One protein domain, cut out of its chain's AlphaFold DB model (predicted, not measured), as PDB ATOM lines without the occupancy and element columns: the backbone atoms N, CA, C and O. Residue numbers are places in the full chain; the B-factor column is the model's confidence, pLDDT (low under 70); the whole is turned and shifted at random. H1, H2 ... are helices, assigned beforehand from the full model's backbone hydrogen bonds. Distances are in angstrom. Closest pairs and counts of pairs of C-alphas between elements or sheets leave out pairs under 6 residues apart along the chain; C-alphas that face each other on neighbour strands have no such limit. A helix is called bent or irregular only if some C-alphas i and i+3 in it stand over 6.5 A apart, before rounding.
ATOM      1  N   ILE A  25     242.986 285.848 281.115       95.38
ATOM      2  CA  ILE A  25     243.999 286.549 281.926       95.38
ATOM      3  C   ILE A  25     244.816 287.563 281.101       95.38
ATOM      4  O   ILE A  25     244.859 288.737 281.492       95.38
ATOM      5  N   PRO A  26     245.419 287.208 279.947       96.38
ATOM      6  CA  PRO A  26     246.161 288.177 279.140       96.38
ATOM      7  C   PRO A  26     245.287 289.345 278.670       96.38
ATOM      8  O   PRO A  26     245.738 290.489 278.704       96.38
ATOM      9  N   PHE A  27     244.022 289.106 278.301       96.19
ATOM     10  CA  PHE A  27     243.108 290.183 277.910       96.19
ATOM     11  C   PHE A  27     242.827 291.143 279.064       96.19
ATOM     12  O   PHE A  27     242.851 292.355 278.849       96.19
ATOM     13  N   LYS A  28     242.639 290.635 280.287       94.94
ATOM     14  CA  LYS A  28     242.462 291.465 281.488       94.94
ATOM     15  C   LYS A  28     243.666 292.378 281.722       94.94
ATOM     16  O   LYS A  28     243.487 293.587 281.870       94.94
ATOM     17  N   ILE A  29     244.879 291.827 281.667       95.38
ATOM     18  CA  ILE A  29     246.135 292.577 281.847       95.38
ATOM     19  C   ILE A  29     246.310 293.631 280.744       95.38
ATOM     20  O   ILE A  29     246.616 294.793 281.021       95.38
ATOM     21  N   ILE A  30     246.109 293.243 279.481       96.50
ATOM     22  CA  ILE A  30     246.236 294.138 278.323       96.50
ATOM     23  C   ILE A  30     245.212 295.273 278.406       96.50
ATOM     24  O   ILE A  30     245.557 296.434 278.173       96.50
ATOM     25  N   ASN A  31     243.963 294.958 278.739       97.19
ATOM     26  CA  ASN A  31     242.894 295.945 278.816       97.19
ATOM     27  C   ASN A  31     243.117 296.924 279.967       97.19
ATOM     28  O   ASN A  31     242.896 298.110 279.764       97.19
ATOM     29  N   ASP A  32     243.649 296.499 281.114       94.38
ATOM     30  CA  ASP A  32     243.991 297.421 282.208       94.38
ATOM     31  C   ASP A  32     245.030 298.473 281.777       94.38
ATOM     32  O   ASP A  32     244.899 299.654 282.109       94.38
ATOM     33  N   ARG A  33     246.025 298.082 280.968       94.69
ATOM     34  CA  ARG A  33     246.990 299.029 280.377       94.69
ATOM     35  C   ARG A  33     246.318 299.963 279.371       94.69
ATOM     36  O   ARG A  33     246.571 301.166 279.377       94.69
ATOM     37  N   LYS A  34     245.446 299.425 278.514       96.69
ATOM     38  CA  LYS A  34     244.737 300.209 277.490       96.69
ATOM     39  C   LYS A  34     243.736 301.191 278.086       96.69
ATOM     40  O   LYS A  34     243.620 302.283 277.545       96.69
ATOM     41  N   VAL A  35     243.072 300.856 279.197       96.38
ATOM     42  CA  VAL A  35     242.178 301.783 279.908       96.38
ATOM     43  C   VAL A  35     242.931 303.063 280.251       96.38
ATOM     44  O   VAL A  35     242.457 304.131 279.895       96.38
ATOM     45  N   LYS A  36     244.122 302.967 280.860       94.75
ATOM     46  CA  LYS A  36     244.925 304.148 281.230       94.75
ATOM     47  C   LYS A  36     245.197 305.047 280.023       94.75
ATOM     48  O   LYS A  36     244.878 306.228 280.055       94.75
ATOM     49  N   LYS A  37     245.664 304.447 278.926       96.69
ATOM     50  CA  LYS A  37     245.941 305.164 277.677       96.69
ATOM     51  C   LYS A  37     244.691 305.804 277.065       96.69
ATOM     52  O   LYS A  37     244.756 306.912 276.546       96.69
ATOM     53  N   ILE A  38     243.549 305.119 277.100       97.19
ATOM     54  CA  ILE A  38     242.282 305.665 276.596       97.19
ATOM     55  C   ILE A  38     241.817 306.833 277.471       97.19
ATOM     56  O   ILE A  38     241.360 307.835 276.929       97.19
ATOM     57  N   CYS A  39     241.978 306.741 278.793       95.50
ATOM     58  CA  CYS A  39     241.680 307.841 279.705       95.50
ATOM     59  C   CYS A  39     242.551 309.067 279.410       95.50
ATOM     60  O   CYS A  39     242.008 310.155 279.295       95.50
ATOM     61  N   GLU A  40     243.859 308.896 279.210       96.25
ATOM     62  CA  GLU A  40     244.769 309.995 278.842       96.25
ATOM     63  C   GLU A  40     244.343 310.679 277.535       96.25
ATOM     64  O   GLU A  40     244.279 311.904 277.454       96.25
ATOM     65  N   LEU A  41     243.999 309.894 276.507       97.31
ATOM     66  CA  LEU A  41     243.507 310.420 275.230       97.31
ATOM     67  C   LEU A  41     242.176 311.164 275.382       97.31
ATOM     68  O   LEU A  41     241.962 312.189 274.735       97.31
ATOM     69  N   TYR A  42     241.276 310.636 276.209       96.06
ATOM     70  CA  TYR A  42     239.969 311.233 276.441       96.06
ATOM     71  C   TYR A  42     240.086 312.539 277.225       96.06
ATOM     72  O   TYR A  42     239.520 313.552 276.820       96.06
ATOM     73  N   GLU A  43     240.865 312.537 278.303       95.12
ATOM     74  CA  GLU A  43     241.129 313.712 279.129       95.12
ATOM     75  C   GLU A  43     241.830 314.803 278.316       95.12
ATOM     76  O   GLU A  43     241.427 315.958 278.383       95.12
ATOM     77  N   LYS A  44     242.769 314.448 277.428       96.94
ATOM     78  CA  LYS A  44     243.380 315.406 276.493       96.94
ATOM     79  C   LYS A  44     242.365 316.060 275.546       96.94
ATOM     80  O   LYS A  44     242.541 317.217 275.183       96.94
ATOM     81  N   LYS A  45     241.332 315.329 275.108       96.06
ATOM     82  CA  LYS A  45     240.330 315.843 274.158       96.06
ATOM     83  C   LYS A  45     239.222 316.647 274.838       96.06
ATOM     84  O   LYS A  45     238.773 317.639 274.278       96.06
ATOM     85  N   PHE A  46     238.760 316.208 276.005       94.44
ATOM     86  CA  PHE A  46     237.563 316.754 276.652       94.44
ATOM     87  C   PHE A  46     237.840 317.461 277.983       94.44
ATOM     88  O   PHE A  46     236.920 318.022 278.567       94.44
ATOM     89  N   ASN A  47     239.085 317.448 278.464       93.50
ATOM     90  CA  ASN A  47     239.531 318.059 279.720       93.50
ATOM     91  C   ASN A  47     238.793 317.562 280.977       93.50
ATOM     92  O   ASN A  47     238.683 318.267 281.978       93.50
ATOM     93  N   TYR A  48     238.240 316.348 280.927       91.94
ATOM     94  CA  TYR A  48     237.641 315.691 282.081       91.94
ATOM     95  C   TYR A  48     237.558 314.173 281.862       91.94
ATOM     96  O   TYR A  48     237.658 313.692 280.735       91.94
ATOM     97  N   LEU A  49     237.313 313.419 282.938       93.62
ATOM     98  CA  LEU A  49     236.992 311.990 282.891       93.62
ATOM     99  C   LEU A  49     235.614 311.710 283.509       93.62
ATOM    100  O   LEU A  49     235.268 312.334 284.521       93.62
ATOM    101  N   PRO A  50     234.839 310.754 282.966       92.50
ATOM    102  CA  PRO A  50     233.588 310.305 283.575       92.50
ATOM    103  C   PRO A  50     233.761 309.835 285.023       92.50
ATOM    104  O   PRO A  50     234.842 309.405 285.441       92.50
ATOM    105  N   LEU A  51     232.697 309.955 285.820       91.00
ATOM    106  CA  LEU A  51     232.776 309.764 287.273       91.00
ATOM    107  C   LEU A  51     233.223 308.346 287.662       91.00
ATOM    108  O   LEU A  51     234.100 308.199 288.508       91.00
ATOM    109  N   ASP A  52     232.669 307.325 287.015       87.06
ATOM    110  CA  ASP A  52     233.033 305.912 287.175       87.06
ATOM    111  C   ASP A  52     234.526 305.662 286.924       87.06
ATOM    112  O   ASP A  52     235.188 304.950 287.682       87.06
ATOM    113  N   VAL A  53     235.086 306.300 285.899       93.06
ATOM    114  CA  VAL A  53     236.512 306.191 285.574       93.06
ATOM    115  C   VAL A  53     237.387 306.850 286.637       93.06
ATOM    116  O   VAL A  53     238.428 306.294 286.995       93.06
ATOM    117  N   ARG A  54     236.971 308.009 287.161       92.75
ATOM    118  CA  ARG A  54     237.712 308.740 288.202       92.75
ATOM    119  C   ARG A  54     237.710 307.998 289.531       92.75
ATOM    120  O   ARG A  54     238.782 307.777 290.089       92.75
ATOM    121  N   ILE A  55     236.536 307.577 290.008       93.19
ATOM    122  CA  ILE A  55     236.390 306.873 291.292       93.19
ATOM    123  C   ILE A  55     237.184 305.564 291.267       93.19
ATOM    124  O   ILE A  55     237.917 305.250 292.200       93.19
ATOM    125  N   PHE A  56     237.099 304.810 290.170       93.44
ATOM    126  CA  PHE A  56     237.718 303.489 290.073       93.44
ATOM    127  C   PHE A  56     239.065 303.500 289.340       93.44
ATOM    128  O   PHE A  56     239.513 302.450 288.861       93.44
ATOM    129  N   LYS A  57     239.757 304.648 289.263       89.69
ATOM    130  CA  LYS A  57     241.026 304.808 288.524       89.69
ATOM    131  C   LYS A  57     242.058 303.742 288.898       89.69
ATOM    132  O   LYS A  57     242.638 303.118 288.007       89.69
ATOM    133  N   ASN A  58     242.180 303.456 290.195       90.75
ATOM    134  CA  ASN A  58     243.166 302.525 290.757       90.75
ATOM    135  C   ASN A  58     242.692 301.062 290.837       90.75
ATOM    136  O   ASN A  58     243.477 300.189 291.196       90.75
ATOM    137  N   SER A  59     241.435 300.771 290.488       93.62
ATOM    138  CA  SER A  59     240.960 299.383 290.421       93.62
ATOM    139  C   SER A  59     241.684 298.619 289.309       93.62
ATOM    140  O   SER A  59     241.814 299.115 288.186       93.62
ATOM    141  N   THR A  60     242.156 297.411 289.605       93.38
ATOM    142  CA  THR A  60     242.717 296.495 288.605       93.38
ATOM    143  C   THR A  60     241.848 295.253 288.496       93.38
ATOM    144  O   THR A  60     240.956 295.017 289.316       93.38
ATOM    145  N   TRP A  61     242.103 294.435 287.480       91.69
ATOM    146  CA  TRP A  61     241.391 293.173 287.293       91.69
ATOM    147  C   TRP A  61     241.554 292.183 288.455       91.69
ATOM    148  O   TRP A  61     240.709 291.302 288.572       91.69
ATOM    149  N   TYR A  62     242.595 292.321 289.286       91.75
ATOM    150  CA  TYR A  62     242.893 291.401 290.390       91.75
ATOM    151  C   TYR A  62     242.668 292.007 291.783       91.75
ATOM    152  O   TYR A  62     242.351 291.260 292.700       91.75
ATOM    153  N   THR A  63     242.787 293.330 291.970       92.19
ATOM    154  CA  THR A  63     242.535 293.958 293.284       92.19
ATOM    155  C   THR A  63     241.052 294.207 293.530       92.19
ATOM    156  O   THR A  63     240.524 293.864 294.580       92.19
ATOM    157  N   LEU A  64     240.366 294.812 292.557       94.06
ATOM    158  CA  LEU A  64     238.957 295.198 292.645       94.06
ATOM    159  C   LEU A  64     238.255 294.860 291.318       94.06
ATOM    160  O   LEU A  64     237.897 295.770 290.561       94.06
ATOM    161  N   PRO A  65     238.051 293.562 291.011       92.00
ATOM    162  CA  PRO A  65     237.594 293.096 289.700       92.00
ATOM    163  C   PRO A  65     236.255 293.704 289.274       92.00
ATOM    164  O   PRO A  65     236.112 294.132 288.127       92.00
ATOM    165  N   TYR A  66     235.293 293.788 290.198       91.75
ATOM    166  CA  TYR A  66     233.979 294.375 289.935       91.75
ATOM    167  C   TYR A  66     234.084 295.860 289.553       91.75
ATOM    168  O   TYR A  66     233.594 296.278 288.504       91.75
ATOM    169  N   HIS A  67     234.815 296.646 290.347       93.94
ATOM    170  CA  HIS A  67     235.041 298.073 290.101       93.94
ATOM    171  C   HIS A  67     235.839 298.334 288.817       93.94
ATOM    172  O   HIS A  67     235.542 299.275 288.080       93.94
ATOM    173  N   ASN A  68     236.804 297.468 288.491       94.00
ATOM    174  CA  ASN A  68     237.505 297.536 287.211       94.00
ATOM    175  C   ASN A  68     236.541 297.288 286.039       94.00
ATOM    176  O   ASN A  68     236.608 297.977 285.022       94.00
ATOM    177  N   GLY A  69     235.600 296.354 286.200       92.94
ATOM    178  CA  GLY A  69     234.507 296.132 285.256       92.94
ATOM    179  C   GLY A  69     233.633 297.372 285.057       92.94
ATOM    180  O   GLY A  69     233.338 297.716 283.912       92.94
ATOM    181  N   LEU A  70     233.278 298.073 286.141       92.44
ATOM    182  CA  LEU A  70     232.519 299.329 286.087       92.44
ATOM    183  C   LEU A  70     233.279 300.416 285.323       92.44
ATOM    184  O   LEU A  70     232.742 300.963 284.366       92.44
ATOM    185  N   LYS A  71     234.553 300.656 285.650       93.94
ATOM    186  CA  LYS A  71     235.410 301.603 284.913       93.94
ATOM    187  C   LYS A  71     235.473 301.288 283.418       93.94
ATOM    188  O   LYS A  71     235.425 302.190 282.586       93.94
ATOM    189  N   LYS A  72     235.579 300.007 283.051       95.44
ATOM    190  CA  LYS A  72     235.623 299.579 281.644       95.44
ATOM    191  C   LYS A  72     234.294 299.808 280.908       95.44
ATOM    192  O   LYS A  72     234.311 299.850 279.679       95.44
ATOM    193  N   GLN A  73     233.159 300.000 281.595       93.75
ATOM    194  CA  GLN A  73     231.868 300.282 280.941       93.75
ATOM    195  C   GLN A  73     231.878 301.581 280.142       93.75
ATOM    196  O   GLN A  73     231.199 301.649 279.115       93.75
ATOM    197  N   PHE A  74     232.686 302.558 280.552       94.44
ATOM    198  CA  PHE A  74     232.922 303.776 279.783       94.44
ATOM    199  C   PHE A  74     233.445 303.502 278.367       94.44
ATOM    200  O   PHE A  74     233.117 304.232 277.443       94.44
ATOM    201  N   ILE A  75     234.192 302.416 278.168       96.31
ATOM    202  CA  ILE A  75     234.702 302.004 276.854       96.31
ATOM    203  C   ILE A  75     233.733 301.008 276.203       96.31
ATOM    204  O   ILE A  75     233.376 301.127 275.032       96.31
ATOM    205  N   ILE A  76     233.268 300.020 276.969       96.25
ATOM    206  CA  ILE A  76     232.481 298.890 276.461       96.25
ATOM    207  C   ILE A  76     231.088 299.319 275.981       96.25
ATOM    208  O   ILE A  76     230.646 298.844 274.932       96.25
ATOM    209  N   ARG A  77     230.369 300.186 276.710       95.25
ATOM    210  CA  ARG A  77     229.011 300.609 276.307       95.25
ATOM    211  C   ARG A  77     229.023 301.363 274.976       95.25
ATOM    212  O   ARG A  77     228.228 300.976 274.114       95.25
ATOM    213  N   PRO A  78     229.913 302.345 274.751       95.94
ATOM    214  CA  PRO A  78     230.052 302.983 273.445       95.94
ATOM    215  C   PRO A  78     230.320 302.005 272.302       95.94
ATOM    216  O   PRO A  78     229.652 302.069 271.269       95.94
ATOM    217  N   LEU A  79     231.247 301.065 272.505       96.38
ATOM    218  CA  LEU A  79     231.654 300.114 271.470       96.38
ATOM    219  C   LEU A  79     230.566 299.085 271.140       96.38
ATOM    220  O   LEU A  79     230.313 298.829 269.968       96.38
ATOM    221  N   LEU A  80     229.924 298.493 272.154       95.06
ATOM    222  CA  LEU A  80     228.978 297.385 271.957       95.06
ATOM    223  C   LEU A  80     227.522 297.820 271.831       95.06
ATOM    224  O   LEU A  80     226.744 297.153 271.159       95.06
ATOM    225  N   LYS A  81     227.125 298.883 272.533       93.75
ATOM    226  CA  LYS A  81     225.725 299.328 272.601       93.75
ATOM    227  C   LYS A  81     225.483 300.625 271.835       93.75
ATOM    228  O   LYS A  81     224.330 301.017 271.716       93.75
ATOM    229  N   GLY A  82     226.536 301.311 271.375       92.88
ATOM    230  CA  GLY A  82     226.408 302.642 270.777       92.88
ATOM    231  C   GLY A  82     225.825 303.671 271.747       92.88
ATOM    232  O   GLY A  82     225.173 304.612 271.315       92.88
ATOM    233  N   LYS A  83     226.008 303.467 273.058       91.50
ATOM    234  CA  LYS A  83     225.476 304.332 274.120       91.50
ATOM    235  C   LYS A  83     226.628 304.879 274.951       91.50
ATOM    236  O   LYS A  83     227.557 304.130 275.250       91.50
ATOM    237  N   LYS A  84     226.540 306.144 275.365       88.81
ATOM    238  CA  LYS A  84     227.515 306.786 276.262       88.81
ATOM    239  C   LYS A  84     227.643 306.071 277.613       88.81
ATOM    240  O   LYS A  84     226.794 305.238 277.974       88.81
ATOM    241  N   SER A  85     228.690 306.379 278.381       84.88
ATOM    242  CA  SER A  85     228.763 305.885 279.763       84.88
ATOM    243  C   SER A  85     227.563 306.387 280.568       84.88
ATOM    244  O   SER A  85     227.067 307.484 280.340       84.88
ATOM    245  N   HIS A  86     227.093 305.587 281.529       84.81
ATOM    246  CA  HIS A  86     226.026 306.010 282.444       84.81
ATOM    247  C   HIS A  86     226.405 307.270 283.230       84.81
ATOM    248  O   HIS A  86     225.534 308.061 283.570       84.81
ATOM    249  N   PHE A  87     227.700 307.445 283.494       86.31
ATOM    250  CA  PHE A  87     228.228 308.503 284.346       86.31
ATOM    251  C   PHE A  87     229.057 309.539 283.574       86.31
ATOM    252  O   PHE A  87     229.822 310.300 284.175       86.31
ATOM    253  N   SER A  88     228.923 309.561 282.243       87.38
ATOM    254  CA  SER A  88     229.484 310.609 281.390       87.38
ATOM    255  C   SER A  88     228.425 311.663 281.086       87.38
ATOM    256  O   SER A  88     227.261 311.345 280.830       87.38
ATOM    257  N   LYS A  89     228.849 312.928 281.089       87.38
ATOM    258  CA  LYS A  89     228.028 314.065 280.655       87.38
ATOM    259  C   LYS A  89     228.255 314.420 279.179       87.38
ATOM    260  O   LYS A  89     227.602 315.323 278.681       87.38
ATOM    261  N   ASN A  90     229.171 313.742 278.485       88.50
ATOM    262  CA  ASN A  90     229.523 314.044 277.097       88.50
ATOM    263  C   ASN A  90     228.737 313.163 276.125       88.50
ATOM    264  O   ASN A  90     228.751 311.936 276.213       88.50
ATOM    265  N   GLU A  91     228.071 313.804 275.169       89.25
ATOM    266  CA  GLU A  91     227.338 313.115 274.103       89.25
ATOM    267  C   GLU A  91     228.282 312.481 273.066       89.25
ATOM    268  O   GLU A  91     227.931 311.498 272.416       89.25
ATOM    269  N   SER A  92     229.525 312.966 272.975       92.31
ATOM    270  CA  SER A  92     230.545 312.499 272.025       92.31
ATOM    271  C   SER A  92     231.295 311.240 272.485       92.31
ATOM    272  O   SER A  92     232.243 310.819 271.821       92.31
ATOM    273  N   ASP A  93     230.903 310.612 273.602       92.81
ATOM    274  CA  ASP A  93     231.495 309.358 274.101       92.81
ATOM    275  C   ASP A  93     231.527 308.272 273.016       92.81
ATOM    276  O   ASP A  93     232.516 307.555 272.849       92.81
ATOM    277  N   VAL A  94     230.416 308.136 272.285       95.50
ATOM    278  CA  VAL A  94     230.238 307.086 271.276       95.50
ATOM    279  C   VAL A  94     231.160 307.314 270.092       95.50
ATOM    280  O   VAL A  94     231.875 306.395 269.691       95.50
ATOM    281  N   GLU A  95     231.168 308.536 269.566       96.50
ATOM    282  CA  GLU A  95     232.034 308.931 268.459       96.50
ATOM    283  C   GLU A  95     233.508 308.792 268.843       96.50
ATOM    284  O   GLU A  95     234.283 308.176 268.112       96.50
ATOM    285  N   PHE A  96     233.889 309.269 270.031       96.88
ATOM    286  CA  PHE A  96     235.258 309.164 270.513       96.88
ATOM    287  C   PHE A  96     235.721 307.712 270.592       96.88
ATOM    288  O   PHE A  96     236.752 307.369 270.019       96.88
ATOM    289  N   MET A  97     234.962 306.843 271.269       97.12
ATOM    290  CA  MET A  97     235.371 305.451 271.464       97.12
ATOM    291  C   MET A  97     235.423 304.671 270.153       97.12
ATOM    292  O   MET A  97     236.322 303.849 269.974       97.12
ATOM    293  N   LYS A  98     234.489 304.927 269.230       95.69
ATOM    294  CA  LYS A  98     234.489 304.300 267.902       95.69
ATOM    295  C   LYS A  98     235.588 304.845 266.987       95.69
ATOM    296  O   LYS A  98     236.075 304.098 266.147       95.69
ATOM    297  N   GLY A  99     236.000 306.099 267.171       97.00
ATOM    298  CA  GLY A  99     237.106 306.722 266.441       97.00
ATOM    299  C   GLY A  99     238.499 306.286 266.906       97.00
ATOM    300  O   GLY A  99     239.491 306.591 266.246       97.00
ATOM    301  N   LEU A 100     238.612 305.567 268.029       97.62
ATOM    302  CA  LEU A 100     239.897 305.052 268.496       97.62
ATOM    303  C   LEU A 100     240.424 303.926 267.587       97.62
ATOM    304  O   LEU A 100     239.652 303.081 267.127       97.62
ATOM    305  N   PRO A 101     241.757 303.813 267.416       97.06
ATOM    306  CA  PRO A 101     242.362 302.703 266.690       97.06
ATOM    307  C   PRO A 101     241.913 301.340 267.229       97.06
ATOM    308  O   PRO A 101     241.957 301.090 268.437       97.06
ATOM    309  N   SER A 102     241.585 300.407 266.331       95.25
ATOM    310  CA  SER A 102     241.107 299.058 266.681       95.25
ATOM    311  C   SER A 102     242.060 298.291 267.610       95.25
ATOM    312  O   SER A 102     241.622 297.535 268.478       95.25
ATOM    313  N   LYS A 103     243.374 298.538 267.503       95.62
ATOM    314  CA  LYS A 103     244.401 297.992 268.407       95.62
ATOM    315  C   LYS A 103     244.148 298.356 269.876       95.62
ATOM    316  O   LYS A 103     244.528 297.582 270.755       95.62
ATOM    317  N   LEU A 104     243.506 299.489 270.165       96.31
ATOM    318  CA  LEU A 104     243.139 299.911 271.520       96.31
ATOM    319  C   LEU A 104     241.788 299.357 271.979       96.31
ATOM    320  O   LEU A 104     241.612 299.171 273.174       96.31
ATOM    321  N   THR A 105     240.859 299.044 271.077       96.75
ATOM    322  CA  THR A 105     239.463 298.742 271.444       96.75
ATOM    323  C   THR A 105     239.090 297.264 271.304       96.75
ATOM    324  O   THR A 105     238.339 296.736 272.124       96.75
ATOM    325  N   ARG A 106     239.652 296.544 270.324       96.62
ATOM    326  CA  ARG A 106     239.235 295.173 269.963       96.62
ATOM    327  C   ARG A 106     239.329 294.177 271.121       96.62
ATOM    328  O   ARG A 106     238.454 293.333 271.279       96.62
ATOM    329  N   SER A 107     240.359 294.282 271.958       97.31
ATOM    330  CA  SER A 107     240.546 293.370 273.095       97.31
ATOM    331  C   SER A 107     239.489 293.528 274.192       97.31
ATOM    332  O   SER A 107     239.252 292.575 274.925       97.31
ATOM    333  N   PHE A 108     238.824 294.682 274.303       97.38
ATOM    334  CA  PHE A 108     237.697 294.859 275.228       97.38
ATOM    335  C   PHE A 108     236.469 294.081 274.765       97.38
ATOM    336  O   PHE A 108     235.804 293.434 275.567       97.38
ATOM    337  N   ILE A 109     236.202 294.107 273.459       96.69
ATOM    338  CA  ILE A 109     235.101 293.360 272.845       96.69
ATOM    339  C   ILE A 109     235.314 291.856 273.056       96.69
ATOM    340  O   ILE A 109     234.398 291.163 273.494       96.69
ATOM    341  N   ILE A 110     236.538 291.372 272.817       96.88
ATOM    342  CA  ILE A 110     236.910 289.970 273.050       96.88
ATOM    343  C   ILE A 110     236.731 289.596 274.530       96.88
ATOM    344  O   ILE A 110     236.055 288.611 274.810       96.88
ATOM    345  N   GLU A 111     237.246 290.401 275.475       96.19
ATOM    346  CA  GLU A 111     237.091 290.142 276.922       96.19
ATOM    347  C   GLU A 111     235.609 289.996 277.316       96.19
ATOM    348  O   GLU A 111     235.259 289.096 278.078       96.19
ATOM    349  N   VAL A 112     234.721 290.837 276.771       96.06
ATOM    350  CA  VAL A 112     233.279 290.769 277.057       96.06
ATOM    351  C   VAL A 112     232.647 289.491 276.515       96.06
ATOM    352  O   VAL A 112     231.883 288.849 277.234       96.06
ATOM    353  N   TYR A 113     232.932 289.115 275.268       96.69
ATOM    354  CA  TYR A 113     232.354 287.900 274.688       96.69
ATOM    355  C   TYR A 113     232.881 286.631 275.357       96.69
ATOM    356  O   TYR A 113     232.086 285.735 275.628       96.69
ATOM    357  N   MET A 114     234.166 286.588 275.718       96.25
ATOM    358  CA  MET A 114     234.712 285.499 276.533       96.25
ATOM    359  C   MET A 114     234.004 285.414 277.887       96.25
ATOM    360  O   MET A 114     233.557 284.340 278.275       96.25
ATOM    361  N   GLY A 115     233.811 286.549 278.572       94.75
ATOM    362  CA  GLY A 115     233.082 286.582 279.842       94.75
ATOM    363  C   GLY A 115     231.636 286.089 279.717       94.75
ATOM    364  O   GLY A 115     231.166 285.343 280.569       94.75
ATOM    365  N   ARG A 116     230.933 286.445 278.634       95.62
ATOM    366  CA  ARG A 116     229.582 285.926 278.353       95.62
ATOM    367  C   ARG A 116     229.583 284.420 278.103       95.62
ATOM    368  O   ARG A 116     228.705 283.737 278.617       95.62
ATOM    369  N   ALA A 117     230.557 283.908 277.351       96.62
ATOM    370  CA  ALA A 117     230.690 282.476 277.098       96.62
ATOM    371  C   ALA A 117     230.921 281.690 278.398       96.62
ATOM    372  O   ALA A 117     230.275 280.670 278.612       96.62
ATOM    373  N   VAL A 118     231.763 282.207 279.300       96.19
ATOM    374  CA  VAL A 118     231.986 281.631 280.637       96.19
ATOM    375  C   VAL A 118     230.675 281.544 281.425       96.19
ATOM    376  O   VAL A 118     230.368 280.484 281.956       96.19
ATOM    377  N   VAL A 119     229.863 282.609 281.443       95.94
ATOM    378  CA  VAL A 119     228.553 282.604 282.129       95.94
ATOM    379  C   VAL A 119     227.601 281.564 281.532       95.94
ATOM    380  O   VAL A 119     226.966 280.822 282.278       95.94
ATOM    381  N   VAL A 120     227.511 281.479 280.201       96.62
ATOM    382  CA  VAL A 120     226.668 280.481 279.522       96.62
ATOM    383  C   VAL A 120     227.114 279.062 279.877       96.62
ATOM    384  O   VAL A 120     226.279 278.236 280.238       96.62
ATOM    385  N   LEU A 121     228.420 278.787 279.847       96.19
ATOM    386  CA  LEU A 121     228.966 277.486 280.237       96.19
ATOM    387  C   LEU A 121     228.676 277.154 281.702       96.19
ATOM    388  O   LEU A 121     228.306 276.021 281.994       96.19
ATOM    389  N   SER A 122     228.772 278.122 282.618       94.31
ATOM    390  CA  SER A 122     228.394 277.913 284.020       94.31
ATOM    391  C   SER A 122     226.930 277.497 284.167       94.31
ATOM    392  O   SER A 122     226.641 276.561 284.906       94.31
ATOM    393  N   ILE A 123     226.011 278.138 283.439       96.44
ATOM    394  CA  ILE A 123     224.582 277.781 283.466       96.44
ATOM    395  C   ILE A 123     224.359 276.371 282.906       96.44
ATOM    396  O   ILE A 123     223.601 275.597 283.490       96.44
ATOM    397  N   LEU A 124     225.034 276.011 281.810       94.69
ATOM    398  CA  LEU A 124     224.945 274.669 281.225       94.69
ATOM    399  C   LEU A 124     225.445 273.592 282.194       94.69
ATOM    400  O   LEU A 124     224.778 272.576 282.362       94.69
ATOM    401  N   MET A 125     226.571 273.829 282.872       93.69
ATOM    402  CA  MET A 125     227.097 272.901 283.878       93.69
ATOM    403  C   MET A 125     226.141 272.746 285.066       93.69
ATOM    404  O   MET A 125     225.857 271.622 285.466       93.69
TER     405      MET A 125
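Overview. This is residues 25 to 125 of the 135 residues of an uncharacterized protein of Lelliottia amnigena (UniProt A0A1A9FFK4). A compact helical body is built round the kinked helix H3 in its middle, with the long helices H1 and H5 set steeply to it and the short helices H2 and H4 packed on different stretches of it. The first part of H5 crosses H1 and H3, and its last part, residues 115 to 125, sticks out as a free arm. The printed part has 101 residues with five named helices, H1 to H5 in order along the chain, and no named strand; the class is all helix. The whole is compact, with a radius of gyration of the C-alphas of 13.5 A, yet elongated, spanning 46 by 27 by 24 A.

Arrangement. H1, residues 25 to 46, and H5, residues 102 to 125, touch at a steep tilt of 44 degrees, opposite ways; their closest C-alphas, those of Phe 27 and Glu 111, are 6.1 A apart. H5 touches H1 with residues 104 to 111 alone. H2, residues 51 to 55, touches residues 70 to 74 of H3, residues 65 to 81, the closest C-alphas being those of Val 53 and Lys 71 at 4.8 A. H3 is the hub, touching H2, H5 and H4, residues 93 to 99. It has a kink of 55 degrees near residue 75, and is neither bent nor irregular, but only just: C-alphas 74 and 77 are 6.1 A apart. With residues 75 to 79 H3 touches H4, about perpendicular at 72 degrees, only just past steep; the closest C-alphas, of Pro 78 and Val 94, are 4.6 A apart. With residues 75 to 80 H3 touches residues 105 to 109 of H5, opposite ways at a steep tilt of 68 degrees, only just short of perpendicular; the closest C-alphas, of Ile 76 and Phe 108, are 6.7 A apart. The helix packing is mostly crossed, with no touching pair that has a tilt at a shallow one. H1 and H3 are close but not clearly touching, with C-alphas 35 and 72 at 7.1 A. H2 is apart from H4 and H5. Every O i to N i+4 pair is within hydrogen-bond range in H2 and H4; in H1 it is 17 of 18, in H3 10 of 13 and in H5 17 of 20.

Along the chain. H1 begins at C-alpha 25 (243.999, 286.549, 281.926) and is 31.3 A long. H2 measures 6.1 A, H3 21.7 A and H4 9.9 A. H5, 34.3 A long, ends at C-alpha 125 (227.097, 272.901, 283.878); it is irregular, with C-alphas 104 and 107 7.2 A apart.

Size, cuts and confidence. The two C-alphas farthest apart, those of Asn 47 and Met 125, are 47.0 A apart. Without residues 115 to 125 the body spans 32 by 25 by 20 A. The link from H3 to H4, 11 residues, is long. The printed part has no cut, and no printed residue is under 70 in pLDDT.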